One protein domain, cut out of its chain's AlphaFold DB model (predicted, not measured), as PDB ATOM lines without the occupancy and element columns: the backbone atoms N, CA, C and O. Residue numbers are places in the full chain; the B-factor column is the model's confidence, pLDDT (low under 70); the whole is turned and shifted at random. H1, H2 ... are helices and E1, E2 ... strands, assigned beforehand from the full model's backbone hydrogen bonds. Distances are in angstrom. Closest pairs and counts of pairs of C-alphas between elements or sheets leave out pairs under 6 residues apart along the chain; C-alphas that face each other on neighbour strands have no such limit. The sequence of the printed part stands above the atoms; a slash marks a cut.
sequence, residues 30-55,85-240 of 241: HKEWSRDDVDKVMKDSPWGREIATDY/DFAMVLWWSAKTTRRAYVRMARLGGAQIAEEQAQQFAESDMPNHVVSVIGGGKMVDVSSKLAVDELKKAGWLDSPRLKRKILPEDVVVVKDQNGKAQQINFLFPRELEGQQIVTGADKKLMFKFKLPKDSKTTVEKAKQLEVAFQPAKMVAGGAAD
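Overview. This is residues 30 to 55 and 85 to 240 of the 241 residues of an uncharacterized protein of Acidobacteria bacterium (UniProt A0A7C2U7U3). Two sheets are stacked partly face to face as a sandwich, their strands crossed: five strands, E1 E2 E3 E7 E6, and four, E5 E4 E8 E9. H1, H2 and H3 stand side by side in a row, with H1 standing up from one face of the larger sheet over E1, H2 only grazing that sheet and H3 not on it, while the short H4 and H5 cover part of the sheet's opposite face. The printed part has 182 residues with five named helices and nine named strands, in the order H1 E1 E2 H2 H3 E3 H4 H5 E4 E5 E6 E7 E8 E9; the class is mixed, and both sheets are antiparallel throughout. It is compact, with a radius of gyration of the C-alphas of 16.3 A and spans of 46 by 41 by 25 A.

Arrangement. H1, residues 35 to 43, stands up from the larger sheet over E1, residues 48 to 52, at a height over the sheet of 9.6 A. E1 is an edge strand and the antiparallel neighbour of E2, residues 86 to 91, with N 49 and O 89 at 3.0 A. H1 touches H2, residues 95 to 107, closest at the C-alphas of Val 38 and Ala 100, 5.3 A, at a steep tilt of 39 degrees, opposite ways. H2 only grazes the sheet, with residues 96 to 98. H2 and H3, residues 114 to 122, form a helical hairpin, closest at the C-alphas of Arg 98 and Ala 121, 4.9 A, with a shallow tilt of 32 degrees, only just short of steep. H1 and H3 are apart. E3, residues 128 to 134, is E2's other neighbour, with N 131 and O 90 at 2.8 A. H4, residues 137 to 142, is 7.8 A over the sheet, and H5, residues 147 to 153, is 8.4 A over it; both are on the same face, opposite to that of H1. E4, residues 154 to 158, and E5, residues 163 to 165, form a hairpin, with N 165 and O 156 at 2.8 A. E6, residues 169 to 174, and E7, residues 180 to 187, form another, with N 184 and O 171 at 2.8 A; E7 also pairs with E3, with N 187 and O 128 at 2.8 A. H4 lies over E7, slantwise at 51 degrees on the local plane, and H5 lies over E6, across it at 80 degrees on the local plane. E8, residues 204 to 208, is the antiparallel neighbour of E4, with N 157 and O 205 at 2.8 A, and forms a hairpin with E9, residues 224 to 228, with N 206 and O 226 at 2.8 A. The parts of the two sheets that face each other are 9.7 A centre to centre, their strands at 42 degrees. Every O i to N i+4 pair is within hydrogen-bond range in H1, H2, H3, H4 and H5.

Along the chain. H1 begins at C-alpha 35, at (19.353, 175.923, 160.184), and is 12.0 A long; H2 measures 18.0 A. The longest strand, E7, runs 20.4 A from C-alpha 180 at (9.010, 162.975, 142.066); E3 measures 19.7 A, E2 16.6 A and E6 16.2 A. E9 ends at C-alpha 228, at (15.721, 153.819, 163.480).

Size, cuts and confidence. The C-alphas of Lys 215 and Gly 237, the two farthest apart, are 47.6 A from each other. Residues 56 to 84 are not printed, and C-alphas 55 and 85 are 6.7 A apart across this cut. The links E7 to E8 and E8 to E9 are long, of 16 and 15 residues. The mean pLDDT of the printed part is 89.8; residues 53 to 55, 85, 135 and 212 to 222 are under 70.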
ATOM      1  N   HIS A  30      11.062 173.973 168.787       89.44
ATOM      2  CA  HIS A  30      11.301 173.910 167.343       89.44
ATOM      3  C   HIS A  30      11.241 175.280 166.646       89.44
ATOM      4  O   HIS A  30      11.801 175.463 165.565       89.44
ATOM      5  N   LYS A  31      10.587 176.264 167.275       90.69
ATOM      6  CA  LYS A  31      10.542 177.656 166.802       90.69
ATOM      7  C   LYS A  31      11.896 178.365 166.925       90.69
ATOM      8  O   LYS A  31      12.141 179.328 166.203       90.69
ATOM      9  N   GLU A  32      12.770 177.874 167.799       91.94
ATOM     10  CA  GLU A  32      14.088 178.443 168.104       91.94
ATOM     11  C   GLU A  32      15.222 177.726 167.364       91.94
ATOM     12  O   GLU A  32      16.358 178.193 167.384       91.94
ATOM     13  N   TRP A  33      14.936 176.605 166.697       94.12
ATOM     14  CA  TRP A  33      15.946 175.861 165.949       94.12
ATOM     15  C   TRP A  33      16.550 176.725 164.840       94.12
ATOM     16  O   TRP A  33      15.841 177.367 164.054       94.12
ATOM     17  N   SER A  34      17.876 176.750 164.793       94.94
ATOM     18  CA  SER A  34      18.650 177.304 163.687       94.94
ATOM     19  C   SER A  34      18.582 176.386 162.460       94.94
ATOM     20  O   SER A  34      17.961 175.321 162.492       94.94
ATOM     21  N   ARG A  35      19.231 176.787 161.363       94.69
ATOM     22  CA  ARG A  35      19.353 175.923 160.184       94.69
ATOM     23  C   ARG A  35      20.124 174.641 160.506       94.69
ATOM     24  O   ARG A  35      19.665 173.567 160.140       94.69
ATOM     25  N   ASP A  36      21.218 174.759 161.250       94.44
ATOM     26  CA  ASP A  36      22.060 173.621 161.627       94.44
ATOM     27  C   ASP A  36      21.311 172.649 162.551       94.44
ATOM     28  O   ASP A  36      21.450 171.435 162.428       94.44
ATOM     29  N   ASP A  37      20.451 173.165 163.435       95.25
ATOM     30  CA  ASP A  37      19.597 172.330 164.289       95.25
ATOM     31  C   ASP A  37      18.586 171.520 163.474       95.25
ATOM     32  O   ASP A  37      18.369 170.338 163.741       95.25
ATOM     33  N   VAL A  38      17.971 172.155 162.474       95.94
ATOM     34  CA  VAL A  38      17.038 171.501 161.551       95.94
ATOM     35  C   VAL A  38      17.758 170.445 160.716       95.94
ATOM     36  O   VAL A  38      17.270 169.320 160.618       95.94
ATOM     37  N   ASP A  39      18.934 170.771 160.176       94.19
ATOM     38  CA  ASP A  39      19.757 169.821 159.430       94.19
ATOM     39  C   ASP A  39      20.148 168.630 160.320       94.19
ATOM     40  O   ASP A  39      20.034 167.483 159.887       94.19
ATOM     41  N   LYS A  40      20.493 168.865 161.593       94.81
ATOM     42  CA  LYS A  40      20.753 167.792 162.563       94.81
ATOM     43  C   LYS A  40      19.517 166.915 162.787       94.81
ATOM     44  O   LYS A  40      19.634 165.697 162.736       94.81
ATOM     45  N   VAL A  41      18.323 167.494 162.966       95.25
ATOM     46  CA  VAL A  41      17.071 166.716 163.100       95.25
ATOM     47  C   VAL A  41      16.829 165.834 161.871       95.25
ATOM     48  O   VAL A  41      16.461 164.668 162.011       95.25
ATOM     49  N   MET A  42      17.015 166.369 160.666       94.88
ATOM     50  CA  MET A  42      16.692 165.645 159.433       94.88
ATOM     51  C   MET A  42      17.760 164.610 159.049       94.88
ATOM     52  O   MET A  42      17.427 163.571 158.481       94.88
ATOM     53  N   LYS A  43      19.036 164.860 159.354       94.00
ATOM     54  CA  LYS A  43      20.155 164.060 158.831       94.00
ATOM     55  C   LYS A  43      20.865 163.206 159.872       94.00
ATOM     56  O   LYS A  43      21.455 162.191 159.503       94.00
ATOM     57  N   ASP A  44      20.824 163.609 161.138       94.38
ATOM     58  CA  ASP A  44      21.536 162.945 162.228       94.38
ATOM     59  C   ASP A  44      20.719 162.958 163.524       94.38
ATOM     60  O   ASP A  44      21.109 163.515 164.551       94.38
ATOM     61  N   SER A  45      19.543 162.337 163.467       95.25
ATOM     62  CA  SER A  45      18.689 162.152 164.637       95.25
ATOM     63  C   SER A  45      18.147 160.724 164.714       95.25
ATOM     64  O   SER A  45      18.251 159.951 163.756       95.25
ATOM     65  N   PRO A  46      17.519 160.339 165.838       96.62
ATOM     66  CA  PRO A  46      16.768 159.090 165.927       96.62
ATOM     67  C   PRO A  46      15.659 158.936 164.874       96.62
ATOM     68  O   PRO A  46      15.261 157.805 164.599       96.62
ATOM     69  N   TRP A  47      15.184 160.045 164.290       97.56
ATOM     70  CA  TRP A  47      14.114 160.098 163.289       97.56
ATOM     71  C   TRP A  47      14.606 160.245 161.856       97.56
ATOM     72  O   TRP A  47      13.801 160.098 160.943       97.56
ATOM     73  N   GLY A  48      15.875 160.577 161.630       96.19
ATOM     74  CA  GLY A  48      16.336 161.009 160.317       96.19
ATOM     75  C   GLY A  48      17.790 160.665 160.061       96.19
ATOM     76  O   GLY A  48      18.649 160.868 160.920       96.19
ATOM     77  N   ARG A  49      18.056 160.119 158.873       95.12
ATOM     78  CA  ARG A  49      19.405 159.783 158.414       95.12
ATOM     79  C   ARG A  49      19.597 160.234 156.978       95.12
ATOM     80  O   ARG A  49      18.802 159.875 156.111       95.12
ATOM     81  N   GLU A  50      20.671 160.967 156.723       91.50
ATOM     82  CA  GLU A  50      21.192 161.135 155.368       91.50
ATOM     83  C   GLU A  50      22.089 159.943 155.032       91.50
ATOM     84  O   GLU A  50      22.909 159.508 155.842       91.50
ATOM     85  N   ILE A  51      21.916 159.391 153.838       87.12
ATOM     86  CA  ILE A  51      22.751 158.312 153.330       87.12
ATOM     87  C   ILE A  51      23.214 158.639 151.920       87.12
ATOM     88  O   ILE A  51      22.463 159.210 151.127       87.12
ATOM     89  N   ALA A  52      24.435 158.228 151.594       79.06
ATOM     90  CA  ALA A  52      24.888 158.217 150.215       79.06
ATOM     91  C   ALA A  52      24.108 157.150 149.434       79.06
ATOM     92  O   ALA A  52      24.019 155.986 149.831       79.06
ATOM     93  N   THR A  53      23.523 157.555 148.318       69.44
ATOM     94  CA  THR A  53      22.917 156.682 147.331       69.44
ATOM     95  C   THR A  53      23.954 156.444 146.243       69.44
ATOM     96  O   THR A  53      24.171 157.297 145.394       69.44
ATOM     97  N   ASP A  54      24.566 155.264 146.234       58.03
ATOM     98  CA  ASP A  54      25.558 154.830 145.231       58.03
ATOM     99  C   ASP A  54      24.950 154.608 143.821       58.03
ATOM    100  O   ASP A  54      25.422 153.781 143.037       58.03
ATOM    101  N   TYR A  55      23.886 155.328 143.461       56.19
ATOM    102  CA  TYR A  55      23.299 155.323 142.120       56.19
ATOM    103  C   TYR A  55      24.143 156.191 141.172       56.19
ATOM    104  O   TYR A  55      23.616 156.995 140.403       56.19
ATOM    105  N   ASP A  85      23.594 162.518 144.922       69.19
ATOM    106  CA  ASP A  85      23.986 161.162 145.343       69.19
ATOM    107  C   ASP A  85      23.612 160.863 146.810       69.19
ATOM    108  O   ASP A  85      24.234 160.024 147.453       69.19
ATOM    109  N   PHE A  86      22.624 161.552 147.383       78.44
ATOM    110  CA  PHE A  86      22.206 161.368 148.770       78.44
ATOM    111  C   PHE A  86      20.689 161.310 148.885       78.44
ATOM    112  O   PHE A  86      19.973 162.040 148.197       78.44
ATOM    113  N   ALA A  87      20.208 160.471 149.798       87.94
ATOM    114  CA  ALA A  87      18.815 160.419 150.220       87.94
ATOM    115  C   ALA A  87      18.722 160.709 151.716       87.94
ATOM    116  O   ALA A  87      19.507 160.189 152.509       87.94
ATOM    117  N   MET A  88      17.719 161.490 152.103       92.12
ATOM    118  CA  MET A  88      17.281 161.573 153.491       92.12
ATOM    119  C   MET A  88      16.177 160.549 153.712       92.12
ATOM    120  O   MET A  88      15.206 160.492 152.957       92.12
ATOM    121  N   VAL A  89      16.320 159.750 154.759       96.06
ATOM    122  CA  VAL A  89      15.335 158.754 155.166       96.06
ATOM    123  C   VAL A  89      14.801 159.170 156.521       96.06
ATOM    124  O   VAL A  89      15.537 159.180 157.509       96.06
ATOM    125  N   LEU A  90      13.530 159.556 156.546       97.69
ATOM    126  CA  LEU A  90      12.898 160.205 157.687       97.69
ATOM    127  C   LEU A  90      11.724 159.384 158.202       97.69
ATOM    128  O   LEU A  90      10.906 158.895 157.425       97.69
ATOM    129  N   TRP A  91      11.581 159.322 159.517       98.44
ATOM    130  CA  TRP A  91      10.350 158.918 160.172       98.44
ATOM    131  C   TRP A  91       9.368 160.093 160.151       98.44
ATOM    132  O   TRP A  91       9.326 160.936 161.048       98.44
ATOM    133  N   TRP A  92       8.630 160.197 159.057       98.00
ATOM    134  CA  TRP A  92       7.821 161.352 158.691       98.00
ATOM    135  C   TRP A  92       6.542 161.510 159.512       98.00
ATOM    136  O   TRP A  92       6.057 162.628 159.674       98.00
ATOM    137  N   SER A  93       6.014 160.421 160.079       97.75
ATOM    138  CA  SER A  93       4.852 160.502 160.975       97.75
ATOM    139  C   SER A  93       5.155 161.222 162.292       97.75
ATOM    140  O   SER A  93       4.234 161.761 162.912       97.75
ATOM    141  N   ALA A  94       6.429 161.309 162.688       97.94
ATOM    142  CA  ALA A  94       6.839 162.024 163.890       97.94
ATOM    143  C   ALA A  94       6.615 163.538 163.760       97.94
ATOM    144  O   ALA A  94       6.900 164.160 162.727       97.94
ATOM    145  N   LYS A  95       6.140 164.151 164.845       97.25
ATOM    146  CA  LYS A  95       5.938 165.601 164.950       97.25
ATOM    147  C   LYS A  95       7.276 166.324 164.860       97.25
ATOM    148  O   LYS A  95       7.364 167.336 164.174       97.25
ATOM    149  N   THR A  96       8.342 165.790 165.459       97.31
ATOM    150  CA  THR A  96       9.703 166.359 165.385       97.31
ATOM    151  C   THR A  96      10.179 166.538 163.944       97.31
ATOM    152  O   THR A  96      10.626 167.629 163.586       97.31
ATOM    153  N   THR A  97       9.997 165.528 163.088       97.50
ATOM    154  CA  THR A  97      10.345 165.606 161.661       97.50
ATOM    155  C   THR A  97       9.541 166.688 160.939       97.50
ATOM    156  O   THR A  97      10.102 167.503 160.205       97.50
ATOM    157  N   ARG A  98       8.222 166.749 161.167       97.19
ATOM    158  CA  ARG A  98       7.348 167.736 160.508       97.19
ATOM    159  C   ARG A  98       7.582 169.161 161.001       97.19
ATOM    160  O   ARG A  98       7.588 170.089 160.194       97.19
ATOM    161  N   ARG A  99       7.859 169.341 162.294       97.00
ATOM    162  CA  ARG A  99       8.296 170.617 162.879       97.00
ATOM    163  C   ARG A  99       9.604 171.091 162.250       97.00
ATOM    164  O   ARG A  99       9.695 172.256 161.866       97.00
ATOM    165  N   ALA A 100      10.583 170.196 162.088       97.00
ATOM    166  CA  ALA A 100      11.837 170.510 161.403       97.00
ATOM    167  C   ALA A 100      11.593 170.920 159.947       97.00
ATOM    168  O   ALA A 100      12.128 171.933 159.507       97.00
ATOM    169  N   TYR A 101      10.716 170.211 159.230       95.44
ATOM    170  CA  TYR A 101      10.345 170.557 157.857       95.44
ATOM    171  C   TYR A 101       9.712 171.956 157.745       95.44
ATOM    172  O   TYR A 101      10.152 172.776 156.937       95.44
ATOM    173  N   VAL A 102       8.729 172.275 158.596       96.12
ATOM    174  CA  VAL A 102       8.110 173.615 158.642       96.12
ATOM    175  C   VAL A 102       9.148 174.687 158.968       96.12
ATOM    176  O   VAL A 102       9.175 175.747 158.334       96.12
ATOM    177  N   ARG A 103      10.027 174.420 159.941       96.44
ATOM    178  CA  ARG A 103      11.089 175.351 160.324       96.44
ATOM    179  C   ARG A 103      12.079 175.575 159.183       96.44
ATOM    180  O   ARG A 103      12.418 176.726 158.921       96.44
ATOM    181  N   MET A 104      12.480 174.517 158.477       95.12
ATOM    182  CA  MET A 104      13.338 174.589 157.292       95.12
ATOM    183  C   MET A 104      12.733 175.509 156.232       95.12
ATOM    184  O   MET A 104      13.406 176.415 155.742       95.12
ATOM    185  N   ALA A 105      11.452 175.304 155.908       93.25
ATOM    186  CA  ALA A 105      10.755 176.090 154.899       93.25
ATOM    187  C   ALA A 105      10.711 177.580 155.281       93.25
ATOM    188  O   ALA A 105      11.043 178.436 154.462       93.25
ATOM    189  N   ARG A 106      10.394 177.894 156.545       94.69
ATOM    190  CA  ARG A 106      10.383 179.275 157.063       94.69
ATOM    191  C   ARG A 106      11.763 179.929 157.040       94.69
ATOM    192  O   ARG A 106      11.883 181.069 156.607       94.69
ATOM    193  N   LEU A 107      12.808 179.208 157.457       92.88
ATOM    194  CA  LEU A 107      14.195 179.683 157.365       92.88
ATOM    195  C   LEU A 107      14.652 179.874 155.908       92.88
ATOM    196  O   LEU A 107      15.549 180.671 155.649       92.88
ATOM    197  N   GLY A 108      14.034 179.162 154.963       93.25
ATOM    198  CA  GLY A 108      14.196 179.349 153.519       93.25
ATOM    199  C   GLY A 108      13.347 180.477 152.917       93.25
ATOM    200  O   GLY A 108      13.379 180.654 151.704       93.25
ATOM    201  N   GLY A 109      12.593 181.227 153.728       94.19
ATOM    202  CA  GLY A 109      11.771 182.358 153.290       94.19
ATOM    203  C   GLY A 109      10.322 182.015 152.927       94.19
ATOM    204  O   GLY A 109       9.563 182.917 152.566       94.19
ATOM    205  N   ALA A 110       9.904 180.748 153.044       92.81
ATOM    206  CA  ALA A 110       8.527 180.357 152.764       92.81
ATOM    207  C   ALA A 110       7.553 181.005 153.760       92.81
ATOM    208  O   ALA A 110       7.720 180.909 154.979       92.81
ATOM    209  N   GLN A 111       6.499 181.622 153.227       92.94
ATOM    210  CA  GLN A 111       5.431 182.231 154.014       92.94
ATOM    211  C   GLN A 111       4.326 181.200 154.258       92.94
ATOM    212  O   GLN A 111       3.378 181.087 153.487       92.94
ATOM    213  N   ILE A 112       4.483 180.406 155.319       92.12
ATOM    214  CA  ILE A 112       3.488 179.416 155.752       92.12
ATOM    215  C   ILE A 112       2.713 180.001 156.934       92.12
ATOM    216  O   ILE A 112       3.314 180.274 157.984       92.12
ATOM    217  N   ALA A 113       1.396 180.159 156.772       95.38
ATOM    218  CA  ALA A 113       0.502 180.637 157.826       95.38
ATOM    219  C   ALA A 113       0.650 179.789 159.103       95.38
ATOM    220  O   ALA A 113       0.811 178.572 159.020       95.38
ATOM    221  N   GLU A 114       0.617 180.420 160.283       93.00
ATOM    222  CA  GLU A 114       0.876 179.728 161.559       93.00
ATOM    223  C   GLU A 114      -0.092 178.574 161.807       93.00
ATOM    224  O   GLU A 114       0.349 177.494 162.180       93.00
ATOM    225  N   GLU A 115      -1.377 178.767 161.514       95.44
ATOM    226  CA  GLU A 115      -2.394 177.724 161.651       95.44
ATOM    227  C   GLU A 115      -2.101 176.519 160.746       95.44
ATOM    228  O   GLU A 115      -2.079 175.385 161.216       95.44
ATOM    229  N   GLN A 116      -1.776 176.759 159.472       94.56
ATOM    230  CA  GLN A 116      -1.431 175.694 158.528       94.56
ATOM    231  C   GLN A 116      -0.156 174.953 158.948       94.56
ATOM    232  O   GLN A 116      -0.091 173.725 158.883       94.56
ATOM    233  N   ALA A 117       0.862 175.693 159.396       94.25
ATOM    234  CA  ALA A 117       2.099 175.125 159.915       94.25
ATOM    235  C   ALA A 117       1.846 174.266 161.161       94.25
ATOM    236  O   ALA A 117       2.383 173.163 161.253       94.25
ATOM    237  N   GLN A 118       1.018 174.743 162.092       94.00
ATOM    238  CA  GLN A 118       0.676 174.021 163.312       94.00
ATOM    239  C   GLN A 118      -0.158 172.777 163.010       94.00
ATOM    240  O   GLN A 118       0.175 171.701 163.496       94.00
ATOM    241  N   GLN A 119      -1.186 172.889 162.169       95.19
ATOM    242  CA  GLN A 119      -1.981 171.747 161.726       95.19
ATOM    243  C   GLN A 119      -1.070 170.685 161.103       95.19
ATOM    244  O   GLN A 119      -1.046 169.540 161.547       95.19
ATOM    245  N   PHE A 120      -0.229 171.076 160.143       94.00
ATOM    246  CA  PHE A 120       0.695 170.144 159.511       94.00
ATOM    247  C   PHE A 120       1.698 169.528 160.496       94.00
ATOM    248  O   PHE A 120       1.987 168.342 160.378       94.00
ATOM    249  N   ALA A 121       2.248 170.290 161.443       94.88
ATOM    250  CA  ALA A 121       3.283 169.809 162.360       94.88
ATOM    251  C   ALA A 121       2.738 168.953 163.516       94.88
ATOM    252  O   ALA A 121       3.439 168.060 163.993       94.88
ATOM    253  N   GLU A 122       1.504 169.208 163.953       94.25
ATOM    254  CA  GLU A 122       0.953 168.652 165.192       94.25
ATOM    255  C   GLU A 122      -0.119 167.579 164.982       94.25
ATOM    256  O   GLU A 122      -0.360 166.804 165.909       94.25
ATOM    257  N   SER A 123      -0.742 167.491 163.795       94.19
ATOM    258  CA  SER A 123      -1.756 166.464 163.508       94.19
ATOM    259  C   SER A 123      -1.205 165.055 163.693       94.19
ATOM    260  O   SER A 123      -0.061 164.788 163.337       94.19
ATOM    261  N   ASP A 124      -2.010 164.130 164.196       92.56
ATOM    262  CA  ASP A 124      -1.610 162.726 164.255       92.56
ATOM    263  C   ASP A 124      -1.756 162.072 162.875       92.56
ATOM    264  O   ASP A 124      -2.637 162.425 162.090       92.56
ATOM    265  N   MET A 125      -0.862 161.133 162.559       94.56
ATOM    266  CA  MET A 125      -0.920 160.371 161.310       94.56
ATOM    267  C   MET A 125      -1.423 158.950 161.576       94.56
ATOM    268  O   MET A 125      -0.887 158.290 162.473       94.56
ATOM    269  N   PRO A 126      -2.390 158.447 160.784       95.19
ATOM    270  CA  PRO A 126      -2.998 157.132 161.002       95.19
ATOM    271  C   PRO A 126      -2.009 155.981 160.790       95.19
ATOM    272  O   PRO A 126      -2.172 154.917 161.375       95.19
ATOM    273  N   ASN A 127      -0.951 156.212 160.014       98.12
ATOM    274  CA  ASN A 127       0.113 155.258 159.732       98.12
ATOM    275  C   ASN A 127       1.441 155.736 160.324       98.12
ATOM    276  O   ASN A 127       1.661 156.937 160.510       98.12
ATOM    277  N   HIS A 128       2.354 154.796 160.556       98.31
ATOM    278  CA  HIS A 128       3.768 155.147 160.620       98.31
ATOM    279  C   HIS A 128       4.252 155.424 159.201       98.31
ATOM    280  O   HIS A 128       4.069 154.595 158.313       98.31
ATOM    281  N   VAL A 129       4.866 156.580 158.975       98.50
ATOM    282  CA  VAL A 129       5.308 156.972 157.633       98.50
ATOM    283  C   VAL A 129       6.820 157.051 157.620       98.50
ATOM    284  O   VAL A 129       7.400 157.842 158.360       98.50
ATOM    285  N   VAL A 130       7.454 156.260 156.756       98.50
ATOM    286  CA  VAL A 130       8.876 156.419 156.440       98.50
ATOM    287  C   VAL A 130       8.993 157.058 155.068       98.50
ATOM    288  O   VAL A 130       8.475 156.531 154.083       98.50
ATOM    289  N   SER A 131       9.672 158.196 155.002       97.38
ATOM    290  CA  SER A 131       9.874 158.956 153.775       97.38
ATOM    291  C   SER A 131      11.301 158.817 153.281       97.38
ATOM    292  O   SER A 131      12.241 158.989 154.051       97.38
ATOM    293  N   VAL A 132      11.453 158.572 151.984       94.44
ATOM    294  CA  VAL A 132      12.721 158.717 151.263       94.44
ATOM    295  C   VAL A 132      12.624 160.002 150.450       94.44
ATOM    296  O   VAL A 132      11.786 160.094 149.552       94.44
ATOM    297  N   ILE A 133      13.437 160.996 150.798       90.31
ATOM    298  CA  ILE A 133      13.450 162.336 150.197       90.31
ATOM    299  C   ILE A 133      14.794 162.551 149.504       90.31
ATOM    300  O   ILE A 133      15.847 162.234 150.064       90.31
ATOM    301  N   GLY A 134      14.773 163.104 148.293       80.31
ATOM    302  CA  GLY A 134      15.975 163.213 147.466       80.31
ATOM    303  C   GLY A 134      16.330 161.870 146.826       80.31
ATOM    304  O   GLY A 134      15.460 161.189 146.301       80.31
ATOM    305  N   GLY A 135      17.603 161.477 146.822       67.75
ATOM    306  CA  GLY A 135      18.050 160.195 146.255       67.75
ATOM    307  C   GLY A 135      18.092 160.153 144.726       67.75
ATOM    308  O   GLY A 135      18.214 159.070 144.148       67.75
ATOM    309  N   GLY A 136      17.960 161.317 144.079       74.06
ATOM    310  CA  GLY A 136      18.077 161.505 142.636       74.06
ATOM    311  C   GLY A 136      17.333 160.429 141.846       74.06
ATOM    312  O   GLY A 136      16.113 160.282 141.926       74.06
ATOM    313  N   LYS A 137      18.100 159.615 141.119       73.12
ATOM    314  CA  LYS A 137      17.540 158.580 140.249       73.12
ATOM    315  C   LYS A 137      16.817 157.455 140.985       73.12
ATOM    316  O   LYS A 137      15.952 156.836 140.374       73.12
ATOM    317  N   MET A 138      17.111 157.182 142.259       78.81
ATOM    318  CA  MET A 138      16.357 156.177 143.017       78.81
ATOM    319  C   MET A 138      14.885 156.586 143.113       78.81
ATOM    320  O   MET A 138      14.009 155.787 142.779       78.81
ATOM    321  N   VAL A 139      14.606 157.836 143.493       82.88
ATOM    322  CA  VAL A 139      13.232 158.352 143.559       82.88
ATOM    323  C   VAL A 139      12.620 158.491 142.167       82.88
ATOM    324  O   VAL A 139      11.483 158.058 141.967       82.88
ATOM    325  N   ASP A 140      13.382 158.968 141.177       81.81
ATOM    326  CA  ASP A 140      12.884 159.082 139.801       81.81
ATOM    327  C   ASP A 140      12.468 157.723 139.209       81.81
ATOM    328  O   ASP A 140      11.411 157.622 138.584       81.81
ATOM    329  N   VAL A 141      13.266 156.663 139.398       81.31
ATOM    330  CA  VAL A 141      12.938 155.310 138.913       81.31
ATOM    331  C   VAL A 141      11.736 154.748 139.660       81.31
ATOM    332  O   VAL A 141      10.803 154.250 139.033       81.31
ATOM    333  N   SER A 142      11.721 154.887 140.985       83.94
ATOM    334  CA  SER A 142      10.611 154.428 141.824       83.94
ATOM    335  C   SER A 142       9.281 155.054 141.426       83.94
ATOM    336  O   SER A 142       8.262 154.378 141.417       83.94
ATOM    337  N   SER A 143       9.292 156.334 141.046       85.25
ATOM    338  CA  SER A 143       8.086 157.069 140.657       85.25
ATOM    339  C   SER A 143       7.365 156.522 139.420       85.25
ATOM    340  O   SER A 143       6.233 156.924 139.145       85.25
ATOM    341  N   LYS A 144       8.026 155.633 138.668       87.62
ATOM    342  CA  LYS A 144       7.520 154.989 137.448       87.62
ATOM    343  C   LYS A 144       7.014 153.565 137.689       87.62
ATOM    344  O   LYS A 144       6.474 152.966 136.765       87.62
ATOM    345  N   LEU A 145       7.234 153.019 138.883       87.88
ATOM    346  CA  LEU A 145       6.787 151.682 139.261       87.88
ATOM    347  C   LEU A 145       5.319 151.709 139.689       87.88
ATOM    348  O   LEU A 145       4.814 152.729 140.166       87.88
ATOM    349  N   ALA A 146       4.642 150.570 139.554       90.81
ATOM    350  CA  ALA A 146       3.306 150.415 140.109       90.81
ATOM    351  C   ALA A 146       3.358 150.436 141.647       90.81
ATOM    352  O   ALA A 146       4.326 149.978 142.263       90.81
ATOM    353  N   VAL A 147       2.290 150.923 142.284       91.50
ATOM    354  CA  VAL A 147       2.198 151.013 143.755       91.50
ATOM    355  C   VAL A 147       2.456 149.654 144.415       91.50
ATOM    356  O   VAL A 147       3.227 149.569 145.369       91.50
ATOM    357  N   ASP A 148       1.915 148.565 143.865       91.81
ATOM    358  CA  ASP A 148       2.129 147.212 144.394       91.81
ATOM    359  C   ASP A 148       3.581 146.727 144.294       91.81
ATOM    360  O   ASP A 148       4.030 145.924 145.118       91.81
ATOM    361  N   GLU A 149       4.341 147.204 143.307       91.62
ATOM    362  CA  GLU A 149       5.774 146.921 143.208       91.62
ATOM    363  C   GLU A 149       6.543 147.687 144.287       91.62
ATOM    364  O   GLU A 149       7.392 147.108 144.969       91.62
ATOM    365  N   LEU A 150       6.195 148.958 144.511       92.38
ATOM    366  CA  LEU A 150       6.797 149.776 145.565       92.38
ATOM    367  C   LEU A 150       6.498 149.231 146.965       92.38
ATOM    368  O   LEU A 150       7.398 149.176 147.806       92.38
ATOM    369  N   LYS A 151       5.277 148.743 147.205       95.31
ATOM    370  CA  LYS A 151       4.904 148.097 148.472       95.31
ATOM    371  C   LYS A 151       5.758 146.868 148.778       95.31
ATOM    372  O   LYS A 151       6.041 146.590 149.937       95.31
ATOM    373  N   LYS A 152       6.204 146.135 147.754       93.81
ATOM    374  CA  LYS A 152       7.110 144.980 147.914       93.81
ATOM    375  C   LYS A 152       8.575 145.401 148.065       93.81
ATOM    376  O   LYS A 152       9.370 144.645 148.632       93.81
ATOM    377  N   ALA A 153       8.918 146.585 147.561       92.25
ATOM    378  CA  ALA A 153      10.270 147.128 147.521       92.25
ATOM    379  C   ALA A 153      10.729 147.728 148.860       92.25
ATOM    380  O   ALA A 153      11.917 147.644 149.170       92.25
ATOM    381  N   GLY A 154       9.826 148.328 149.643       94.81
ATOM    382  CA  GLY A 154      10.116 148.918 150.957       94.81
ATOM    383  C   GLY A 154       9.552 148.093 152.115       94.81
ATOM    384  O   GLY A 154       8.452 147.559 152.006       94.81
ATOM    385  N   TRP A 155      10.286 147.958 153.222       97.94
ATOM    386  CA  TRP A 155       9.802 147.246 154.410       97.94
ATOM    387  C   TRP A 155      10.524 147.635 155.702       97.94
ATOM    388  O   TRP A 155      11.614 148.207 155.674       97.94
ATOM    389  N   LEU A 156       9.923 147.270 156.837       98.31
ATOM    390  CA  LEU A 156      10.552 147.312 158.155       98.31
ATOM    391  C   LEU A 156      10.899 145.891 158.614       98.31
ATOM    392  O   LEU A 156      10.037 145.014 158.623       98.31
ATOM    393  N   ASP A 157      12.139 145.662 159.038       97.50
ATOM    394  CA  ASP A 157      12.502 144.476 159.819       97.50
ATOM    395  C   ASP A 157      12.449 144.837 161.308       97.50
ATOM    396  O   ASP A 157      13.235 145.669 161.779       97.50
ATOM    397  N   SER A 158      11.533 144.201 162.045       96.19
ATOM    398  CA  SER A 158      11.373 144.375 163.493       96.19
ATOM    399  C   SER A 158      12.031 143.220 164.252       96.19
ATOM    400  O   SER A 158      11.517 142.099 164.220       96.19
ATOM    401  N   PRO A 159      13.143 143.457 164.977       95.12
ATOM    402  CA  PRO A 159      13.758 142.438 165.825       95.12
ATOM    403  C   PRO A 159      12.836 141.963 166.955       95.12
ATOM    404  O   PRO A 159      12.866 140.786 167.304       95.12
ATOM    405  N   ARG A 160      12.001 142.858 167.505       94.69
ATOM    406  CA  ARG A 160      11.045 142.528 168.575       94.69
ATOM    407  C   ARG A 160       9.957 141.582 168.079       94.69
ATOM    408  O   ARG A 160       9.704 140.568 168.720       94.69
ATOM    409  N   LEU A 161       9.350 141.896 166.933       95.06
ATOM    410  CA  LEU A 161       8.297 141.069 166.332       95.06
ATOM    411  C   LEU A 161       8.848 139.887 165.521       95.06
ATOM    412  O   LEU A 161       8.077 139.045 165.071       95.06
ATOM    413  N   LYS A 162      10.171 139.831 165.316       95.38
ATOM    414  CA  LYS A 162      10.882 138.806 164.532       95.38
ATOM    415  C   LYS A 162      10.287 138.592 163.135       95.38
ATOM    416  O   LYS A 162      10.272 137.473 162.629       95.38
ATOM    417  N   ARG A 163       9.798 139.663 162.503       95.31
ATOM    418  CA  ARG A 163       9.160 139.597 161.182       95.31
ATOM    419  C   ARG A 163       9.442 140.826 160.328       95.31
ATOM    420  O   ARG A 163       9.729 141.910 160.844       95.31
ATOM    421  N   LYS A 164       9.314 140.623 159.016       96.88
ATOM    422  CA  LYS A 164       9.244 141.673 157.998       96.88
ATOM    423  C   LYS A 164       7.827 142.248 157.969       96.88
ATOM    424  O   LYS A 164       6.857 141.492 157.934       96.88
ATOM    425  N   ILE A 165       7.725 143.571 157.960       97.94
ATOM    426  CA  ILE A 165       6.470 144.323 157.920       97.94
ATOM    427  C   ILE A 165       6.462 145.126 156.624       97.94
ATOM    428  O   ILE A 165       7.368 145.923 156.375       97.94
ATOM    429  N   LEU A 166       5.462 144.879 155.785       97.81
ATOM    430  CA  LEU A 166       5.253 145.619 154.545       97.81
ATOM    431  C   LEU A 166       4.399 146.865 154.810       97.81
ATOM    432  O   LEU A 166       3.585 146.853 155.736       97.81
ATOM    433  N   PRO A 167       4.563 147.925 154.010       98.25
ATOM    434  CA  PRO A 167       3.639 149.044 154.021       98.25
ATOM    435  C   PRO A 167       2.266 148.614 153.479       98.25
ATOM    436  O   PRO A 167       2.161 147.801 152.556       98.25
ATOM    437  N   GLU A 168       1.210 149.199 154.031       97.69
ATOM    438  CA  GLU A 168      -0.154 149.085 153.509       97.69
ATOM    439  C   GLU A 168      -0.322 149.883 152.220       97.69
ATOM    440  O   GLU A 168      -1.060 149.456 151.331       97.69
ATOM    441  N   ASP A 169       0.404 150.994 152.091       97.88
ATOM    442  CA  ASP A 169       0.356 151.854 150.915       97.88
ATOM    443  C   ASP A 169       1.682 152.591 150.670       97.88
ATOM    444  O   ASP A 169       2.540 152.697 151.554       97.88
ATOM    445  N   VAL A 170       1.856 153.095 149.448       97.38
ATOM    446  CA  VAL A 170       2.993 153.931 149.065       97.38
ATOM    447  C   VAL A 170       2.517 155.142 148.272       97.38
ATOM    448  O   VAL A 170       1.896 155.009 147.222       97.38
ATOM    449  N   VAL A 171       2.903 156.333 148.730       96.00
ATOM    450  CA  VAL A 171       2.573 157.599 148.064       96.00
ATOM    451  C   VAL A 171       3.834 158.231 147.490       96.00
ATOM    452  O   VAL A 171       4.788 158.510 148.215       96.00
ATOM    453  N   VAL A 172       3.827 158.507 146.185       93.81
ATOM    454  CA  VAL A 172       4.885 159.279 145.522       93.81
ATOM    455  C   VAL A 172       4.471 160.745 145.486       93.81
ATOM    456  O   VAL A 172       3.532 161.120 144.784       93.81
ATOM    457  N   VAL A 173       5.188 161.581 146.230       92.12
ATOM    458  CA  VAL A 173       4.972 163.026 146.260       92.12
ATOM    459  C   VAL A 173       5.745 163.658 145.109       92.12
ATOM    460  O   VAL A 173       6.961 163.484 144.982       92.12
ATOM    461  N   LYS A 174       5.022 164.389 144.264       90.19
ATOM    462  CA  LYS A 174       5.555 165.088 143.095       90.19
ATOM    463  C   LYS A 174       5.490 166.596 143.309       90.19
ATOM    464  O   LYS A 174       4.601 167.085 144.003       90.19
ATOM    465  N   ASP A 175       6.433 167.320 142.722       86.25
ATOM    466  CA  ASP A 175       6.367 168.775 142.640       86.25
ATOM    467  C   ASP A 175       5.345 169.242 141.588       86.25
ATOM    468  O   ASP A 175       4.676 168.443 140.927       86.25
ATOM    469  N   GLN A 176       5.232 170.561 141.425       85.19
ATOM    470  CA  GLN A 176       4.310 171.197 140.479       85.19
ATOM    471  C   GLN A 176       4.586 170.820 139.014       85.19
ATOM    472  O   GLN A 176       3.683 170.894 138.186       85.19
ATOM    473  N   ASN A 177       5.807 170.377 138.698       86.44
ATOM    474  CA  ASN A 177       6.209 169.939 137.362       86.44
ATOM    475  C   ASN A 177       6.009 168.425 137.167       86.44
ATOM    476  O   ASN A 177       6.416 167.866 136.149       86.44
ATOM    477  N   GLY A 178       5.418 167.737 138.150       84.56
ATOM    478  CA  GLY A 178       5.204 166.294 138.119       84.56
ATOM    479  C   GLY A 178       6.466 165.469 138.383       84.56
ATOM    480  O   GLY A 178       6.413 164.240 138.267       84.56
ATOM    481  N   LYS A 179       7.586 166.099 138.760       86.50
ATOM    482  CA  LYS A 179       8.814 165.386 139.119       86.50
ATOM    483  C   LYS A 179       8.693 164.854 140.543       86.50
ATOM    484  O   LYS A 179       8.275 165.569 141.451       86.50
ATOM    485  N   ALA A 180       9.045 163.588 140.745       88.88
ATOM    486  CA  ALA A 180       9.010 162.975 142.066       88.88
ATOM    487  C   ALA A 180      10.092 163.568 142.977       88.88
ATOM    488  O   ALA A 180      11.246 163.697 142.581       88.88
ATOM    489  N   GLN A 181       9.704 163.917 144.201       87.81
ATOM    490  CA  GLN A 181      10.593 164.501 145.212       87.81
ATOM    491  C   GLN A 181      10.727 163.605 146.448       87.81
ATOM    492  O   GLN A 181      11.727 163.663 147.164       87.81
ATOM    493  N   GLN A 182       9.715 162.770 146.701       91.69
ATOM    494  CA  GLN A 182       9.628 161.963 147.909       91.69
ATOM    495  C   GLN A 182       8.767 160.718 147.684       91.69
ATOM    496  O   GLN A 182       7.781 160.748 146.947       91.69
ATOM    497  N   ILE A 183       9.129 159.626 148.354       95.06
ATOM    498  CA  ILE A 183       8.327 158.399 148.436       95.06
ATOM    499  C   ILE A 183       7.990 158.154 149.899       95.06
ATOM    500  O   ILE A 183       8.891 158.078 150.733       95.06
ATOM    501  N   ASN A 184       6.705 158.001 150.197       97.50
ATOM    502  CA  ASN A 184       6.188 157.719 151.527       97.50
ATOM    503  C   ASN A 184       5.728 156.275 151.601       97.50
ATOM    504  O   ASN A 184       4.793 155.902 150.902       97.50
ATOM    505  N   PHE A 185       6.352 155.494 152.472       98.38
ATOM    506  CA  PHE A 185       5.929 154.142 152.809       98.38
ATOM    507  C   PHE A 185       5.054 154.208 154.062       98.38
ATOM    508  O   PHE A 185       5.530 154.618 155.125       98.38
ATOM    509  N   LEU A 186       3.776 153.852 153.924       98.62
ATOM    510  CA  LEU A 186       2.776 153.928 154.987       98.62
ATOM    511  C   LEU A 186       2.649 152.550 155.632       98.62
ATOM    512  O   LEU A 186       2.086 151.627 155.050       98.62
ATOM    513  N   PHE A 187       3.194 152.405 156.831       98.56
ATOM    514  CA  PHE A 187       3.114 151.187 157.626       98.56
ATOM    515  C   PHE A 187       1.921 151.251 158.587       98.56
ATOM    516  O   PHE A 187       1.616 152.328 159.116       98.56
ATOM    517  N   PRO A 188       1.248 150.121 158.847       97.88
ATOM    518  CA  PRO A 188       0.178 150.089 159.837       97.88
ATOM    519  C   PRO A 188       0.725 150.456 161.217       97.88
ATOM    520  O   PRO A 188       1.899 150.234 161.488       97.88
ATOM    521  N   ARG A 189      -0.103 150.989 162.117       97.06
ATOM    522  CA  ARG A 189       0.287 151.172 163.532       97.06
ATOM    523  C   ARG A 189       0.320 149.838 164.279       97.06
ATOM    524  O   ARG A 189       1.171 149.616 165.140       97.06
ATOM    525  N   GLU A 190      -0.574 148.930 163.903       96.50
ATOM    526  CA  GLU A 190      -0.753 147.631 164.541       96.50
ATOM    527  C   GLU A 190      -0.810 146.503 163.518       96.50
ATOM    528  O   GLU A 190      -1.325 146.658 162.414       96.50
ATOM    529  N   LEU A 191      -0.313 145.336 163.907       93.56
ATOM    530  CA  LEU A 191      -0.428 144.106 163.144       93.56
ATOM    531  C   LEU A 191      -0.906 143.013 164.093       93.56
ATOM    532  O   LEU A 191      -0.266 142.777 165.115       93.56
ATOM    533  N   GLU A 192      -2.028 142.364 163.773       92.56
ATOM    534  CA  GLU A 192      -2.596 141.285 164.604       92.56
ATOM    535  C   GLU A 192      -2.816 141.732 166.074       92.56
ATOM    536  O   GLU A 192      -2.567 140.982 167.017       92.56
ATOM    537  N   GLY A 193      -3.237 142.990 166.276       93.12
ATOM    538  CA  GLY A 193      -3.457 143.591 167.599       93.12
ATOM    539  C   GLY A 193      -2.182 143.992 168.355       93.12
ATOM    540  O   GLY A 193      -2.255 144.364 169.524       93.12
ATOM    541  N   GLN A 194      -1.004 143.914 167.724       94.06
ATOM    542  CA  GLN A 194       0.267 144.332 168.317       94.06
ATOM    543  C   GLN A 194       0.803 145.598 167.658       94.06
ATOM    544  O   GLN A 194       0.963 145.653 166.440       94.06
ATOM    545  N   GLN A 195       1.184 146.582 168.471       96.50
ATOM    546  CA  GLN A 195       1.889 147.779 168.009       96.50
ATOM    547  C   GLN A 195       3.193 147.394 167.299       96.50
ATOM    548  O   GLN A 195       4.041 146.678 167.859       96.50
ATOM    549  N   ILE A 196       3.376 147.877 166.067       96.50
ATOM    550  CA  ILE A 196       4.565 147.529 165.280       96.50
ATOM    551  C   ILE A 196       5.815 148.295 165.724       96.50
ATOM    552  O   ILE A 196       6.929 147.799 165.545       96.50
ATOM    553  N   VAL A 197       5.624 149.450 166.371       96.44
ATOM    554  CA  VAL A 197       6.672 150.278 166.976       96.44
ATOM    555  C   VAL A 197       6.282 150.645 168.403       96.44
ATOM    556  O   VAL A 197       5.145 151.002 168.684       96.44
ATOM    557  N   THR A 198       7.241 150.559 169.318       95.75
ATOM    558  CA  THR A 198       7.081 150.907 170.731       95.75
ATOM    559  C   THR A 198       8.315 151.650 171.237       95.75
ATOM    560  O   THR A 198       9.414 151.482 170.709       95.75
ATOM    561  N   GLY A 199       8.178 152.403 172.331       94.38
ATOM    562  CA  GLY A 199       9.317 153.060 172.990       94.38
ATOM    563  C   GLY A 199      10.354 152.092 173.584       94.38
ATOM    564  O   GLY A 199      11.417 152.523 174.016       94.38
ATOM    565  N   ALA A 200      10.087 150.783 173.598       92.56
ATOM    566  CA  ALA A 200      11.059 149.763 173.992       92.56
ATOM    567  C   ALA A 200      11.948 149.298 172.820       92.56
ATOM    568  O   ALA A 200      12.963 148.627 173.038       92.56
ATOM    569  N   ASP A 201      11.593 149.640 171.575       95.25
ATOM    570  CA  ASP A 201      12.314 149.191 170.390       95.25
ATOM    571  C   ASP A 201      13.659 149.921 170.265       95.25
ATOM    572  O   ASP A 201      13.749 151.097 169.914       95.25
ATOM    573  N   LYS A 202      14.747 149.196 170.543       94.88
ATOM    574  CA  LYS A 202      16.120 149.723 170.444       94.88
ATOM    575  C   LYS A 202      16.599 149.880 169.003       94.88
ATOM    576  O   LYS A 202      17.554 150.610 168.755       94.88
ATOM    577  N   LYS A 203      15.994 149.139 168.074       95.25
ATOM    578  CA  LYS A 203      16.378 149.107 166.665       95.25
ATOM    579  C   LYS A 203      15.201 148.646 165.816       95.25
ATOM    580  O   LYS A 203      14.609 147.610 166.108       95.25
ATOM    581  N   LEU A 204      14.940 149.368 164.738       96.69
ATOM    582  CA  LEU A 204      13.996 149.008 163.688       96.69
ATOM    583  C   LEU A 204      14.654 149.340 162.347       96.69
ATOM    584  O   LEU A 204      15.121 150.461 162.160       96.69
ATOM    585  N   MET A 205      14.769 148.369 161.443       97.44
ATOM    586  CA  MET A 205      15.482 148.576 160.178       97.44
ATOM    587  C   MET A 205      14.492 148.855 159.063       97.44
ATOM    588  O   MET A 205      13.742 147.960 158.687       97.44
ATOM    589  N   PHE A 206      14.529 150.052 158.496       97.81
ATOM    590  CA  PHE A 206      13.898 150.308 157.212       97.81
ATOM    591  C   PHE A 206      14.823 149.873 156.083       97.81
ATOM    592  O   PHE A 206      16.019 150.176 156.089       97.81
ATOM    593  N   LYS A 207      14.260 149.158 155.115       95.00
ATOM    594  CA  LYS A 207      14.963 148.679 153.933       95.00
ATOM    595  C   LYS A 207      14.161 149.023 152.697       95.00
ATOM    596  O   LYS A 207      12.945 148.847 152.680       95.00
ATOM    597  N   PHE A 208      14.846 149.480 151.659       92.00
ATOM    598  CA  PHE A 208      14.227 149.797 150.382       92.00
ATOM    599  C   PHE A 208      15.115 149.342 149.228       92.00
ATOM    600  O   PHE A 208      16.266 149.757 149.097       92.00
ATOM    601  N   LYS A 209      14.583 148.457 148.386       87.62
ATOM    602  CA  LYS A 209      15.299 147.881 147.250       87.62
ATOM    603  C   LYS A 209      14.428 147.900 146.003       87.62
ATOM    604  O   LYS A 209      13.350 147.317 146.004       87.62
ATOM    605  N   LEU A 210      14.936 148.498 144.929       80.56
ATOM    606  CA  LEU A 210      14.241 148.500 143.644       80.56
ATOM    607  C   LEU A 210      14.100 147.074 143.068       80.56
ATOM    608  O   LEU A 210      15.027 146.265 143.207       80.56
ATOM    609  N   PRO A 211      12.973 146.755 142.403       72.69
ATOM    610  CA  PRO A 211      12.794 145.491 141.691       72.69
ATOM    611  C   PRO A 211      13.836 145.295 140.577       72.69
ATOM    612  O   PRO A 211      14.191 146.241 139.870       72.69
ATOM    613  N   LYS A 212      14.294 144.047 140.396       64.44
ATOM    614  CA  LYS A 212      15.310 143.667 139.393       64.44
ATOM    615  C   LYS A 212      14.862 143.904 137.945       64.44
ATOM    616  O   LYS A 212      15.703 144.219 137.116       64.44
ATOM    617  N   ASP A 213      13.561 143.793 137.675       57.03
ATOM    618  CA  ASP A 213      12.989 143.863 136.321       57.03
ATOM    619  C   ASP A 213      12.555 145.280 135.925       57.03
ATOM    620  O   ASP A 213      11.926 145.486 134.882       57.03
ATOM    621  N   SER A 214      12.883 146.286 136.745       55.19
ATOM    622  CA  SER A 214      12.745 147.669 136.305       55.19
ATOM    623  C   SER A 214      13.602 147.824 135.044       55.19
ATOM    624  O   SER A 214      14.809 147.622 135.089       55.19
ATOM    625  N   LYS A 215      12.985 148.142 133.893       48.97
ATOM    626  CA  LYS A 215      13.626 148.262 132.556       48.97
ATOM    627  C   LYS A 215      14.804 149.254 132.487       48.97
ATOM    628  O   LYS A 215      15.343 149.529 131.421       48.97
ATOM    629  N   THR A 216      15.173 149.842 133.611       50.06
ATOM    630  CA  THR A 216      16.379 150.616 133.819       50.06
ATOM    631  C   THR A 216      17.527 149.672 134.145       50.06
ATOM    632  O   THR A 216      17.474 148.973 135.148       50.06
ATOM    633  N   THR A 217      18.567 149.695 133.313       43.38
ATOM    634  CA  THR A 217      19.845 148.968 133.399       43.38
ATOM    635  C   THR A 217      20.608 149.259 134.703       43.38
ATOM    636  O   THR A 217      21.691 149.834 134.709       43.38
ATOM    637  N   VAL A 218      20.027 148.918 135.849       49.38
ATOM    638  CA  VAL A 218      20.614 149.069 137.180       49.38
ATOM    639  C   VAL A 218      20.799 147.660 137.731       49.38
ATOM    640  O   VAL A 218      20.206 147.267 138.730       49.38
ATOM    641  N   GLU A 219      21.653 146.875 137.064       43.28
ATOM    642  CA  GLU A 219      21.995 145.489 137.438       43.28
ATOM    643  C   GLU A 219      22.551 145.352 138.869       43.28
ATOM    644  O   GLU A 219      22.699 144.247 139.391       43.28
ATOM    645  N   LYS A 220      22.838 146.469 139.547       47.44
ATOM    646  CA  LYS A 220      23.282 146.508 140.943       47.44
ATOM    647  C   LYS A 220      22.549 147.587 141.739       47.44
ATOM    648  O   LYS A 220      23.197 148.420 142.365       47.44
ATOM    649  N   ALA A 221      21.214 147.597 141.724       51.41
ATOM    650  CA  ALA A 221      20.455 148.458 142.631       51.41
ATOM    651  C   ALA A 221      20.803 148.087 144.084       51.41
ATOM    652  O   ALA A 221      20.339 147.075 144.626       51.41
ATOM    653  N   LYS A 222      21.696 148.879 144.691       66.50
ATOM    654  CA  LYS A 222      22.057 148.748 146.097       66.50
ATOM    655  C   LYS A 222      20.806 149.045 146.917       66.50
ATOM    656  O   LYS A 222      20.082 150.011 146.679       66.50
ATOM    657  N   GLN A 223      20.532 148.136 147.837       80.56
ATOM    658  CA  GLN A 223      19.468 148.272 148.812       80.56
ATOM    659  C   GLN A 223      19.825 149.411 149.766       80.56
ATOM    660  O   GLN A 223      20.934 149.459 150.292       80.56
ATOM    661  N   LEU A 224      18.874 150.309 149.978       86.94
ATOM    662  CA  LEU A 224      18.911 151.297 151.040       86.94
ATOM    663  C   LEU A 224      18.586 150.597 152.357       86.94
ATOM    664  O   LEU A 224      17.595 149.871 152.428       86.94
ATOM    665  N   GLU A 225      19.387 150.833 153.395       91.31
ATOM    666  CA  GLU A 225      19.108 150.361 154.752       91.31
ATOM    667  C   GLU A 225      19.339 151.473 155.771       91.31
ATOM    668  O   GLU A 225      20.416 152.065 155.820       91.31
ATOM    669  N   VAL A 226      18.344 151.731 156.616       94.44
ATOM    670  CA  VAL A 226      18.416 152.741 157.674       94.44
ATOM    671  C   VAL A 226      17.898 152.166 158.982       94.44
ATOM    672  O   VAL A 226      16.820 151.580 159.046       94.44
ATOM    673  N   ALA A 227      18.691 152.331 160.038       95.62
ATOM    674  CA  ALA A 227      18.310 151.954 161.390       95.62
ATOM    675  C   ALA A 227      17.639 153.136 162.096       95.62
ATOM    676  O   ALA A 227      18.276 154.166 162.311       95.62
ATOM    677  N   PHE A 228      16.398 152.945 162.528       97.31
ATOM    678  CA  PHE A 228      15.721 153.819 163.480       97.31
ATOM    679  C   PHE A 228      15.868 153.272 164.899       97.31
ATOM    680  O   PHE A 228      16.010 152.060 165.107       97.31
ATOM    681  N   GLN A 229      15.828 154.168 165.885       94.25
ATOM    682  CA  GLN A 229      15.911 153.825 167.308       94.25
ATOM    683  C   GLN A 229      14.685 154.393 168.037       94.25
ATOM    684  O   GLN A 229      14.825 155.418 168.702       94.25
ATOM    685  N   PRO A 230      13.496 153.759 167.939       97.25
ATOM    686  CA  PRO A 230      12.273 154.244 168.591       97.25
ATOM    687  C   PRO A 230      12.424 154.569 170.081       97.25
ATOM    688  O   PRO A 230      11.884 155.564 170.551       97.25
ATOM    689  N   ALA A 231      13.249 153.816 170.815       95.69
ATOM    690  CA  ALA A 231      13.573 154.101 172.216       95.69
ATOM    691  C   ALA A 231      14.262 155.461 172.461       95.69
ATOM    692  O   ALA A 231      14.299 155.940 173.591       95.69
ATOM    693  N   LYS A 232      14.824 156.081 171.418       95.69
ATOM    694  CA  LYS A 232      15.405 157.430 171.443       95.69
ATOM    695  C   LYS A 232      14.551 158.461 170.705       95.69
ATOM    696  O   LYS A 232      14.889 159.639 170.724       95.69
ATOM    697  N   MET A 233      13.469 158.034 170.057       96.25
ATOM    698  CA  MET A 233      12.535 158.909 169.356       96.25
ATOM    699  C   MET A 233      11.565 159.518 170.371       96.25
ATOM    700  O   MET A 233      10.377 159.201 170.406       96.25
ATOM    701  N   VAL A 234      12.119 160.353 171.251       93.69
ATOM    702  CA  VAL A 234      11.416 161.002 172.358       93.69
ATOM    703  C   VAL A 234      11.575 162.509 172.232       93.69
ATOM    704  O   VAL A 234      12.695 163.019 172.188       93.69
ATOM    705  N   ALA A 235      10.456 163.224 172.222       91.00
ATOM    706  CA  ALA A 235      10.418 164.680 172.200       91.00
ATOM    707  C   ALA A 235       9.394 165.176 173.226       91.00
ATOM    708  O   ALA A 235       8.305 164.620 173.352       91.00
ATOM    709  N   GLY A 236       9.749 166.201 174.007       84.69
ATOM    710  CA  GLY A 236       8.869 166.715 175.068       84.69
ATOM    711  C   GLY A 236       8.533 165.692 176.163       84.69
ATOM    712  O   GLY A 236       7.483 165.791 176.787       84.69
ATOM    713  N   GLY A 237       9.397 164.691 176.377       85.31
ATOM    714  CA  GLY A 237       9.201 163.639 177.382       85.31
ATOM    715  C   GLY A 237       8.270 162.495 176.962       85.31
ATOM    716  O   GLY A 237       8.051 161.585 177.755       85.31
ATOM    717  N   ALA A 238       7.757 162.505 175.729       89.69
ATOM    718  CA  ALA A 238       6.893 161.458 175.193       89.69
ATOM    719  C   ALA A 238       7.489 160.827 173.928       89.69
ATOM    720  O   ALA A 238       8.294 161.439 173.225       89.69
ATOM    721  N   ALA A 239       7.075 159.592 173.644       94.00
ATOM    722  CA  ALA A 239       7.361 158.930 172.378       94.00
ATOM    723  C   ALA A 239       6.808 159.748 171.197       94.00
ATOM    724  O   ALA A 239       5.668 160.206 171.241       94.00
ATOM    725  N   ASP A 240       7.611 159.907 170.148       95.56
ATOM    726  CA  ASP A 240       7.261 160.667 168.949       95.56
ATOM    727  C   ASP A 240       7.572 159.838 167.696       95.56
ATOM    728  O   ASP A 240       8.677 159.891 167.167       95.56
TER     729      ASP A 240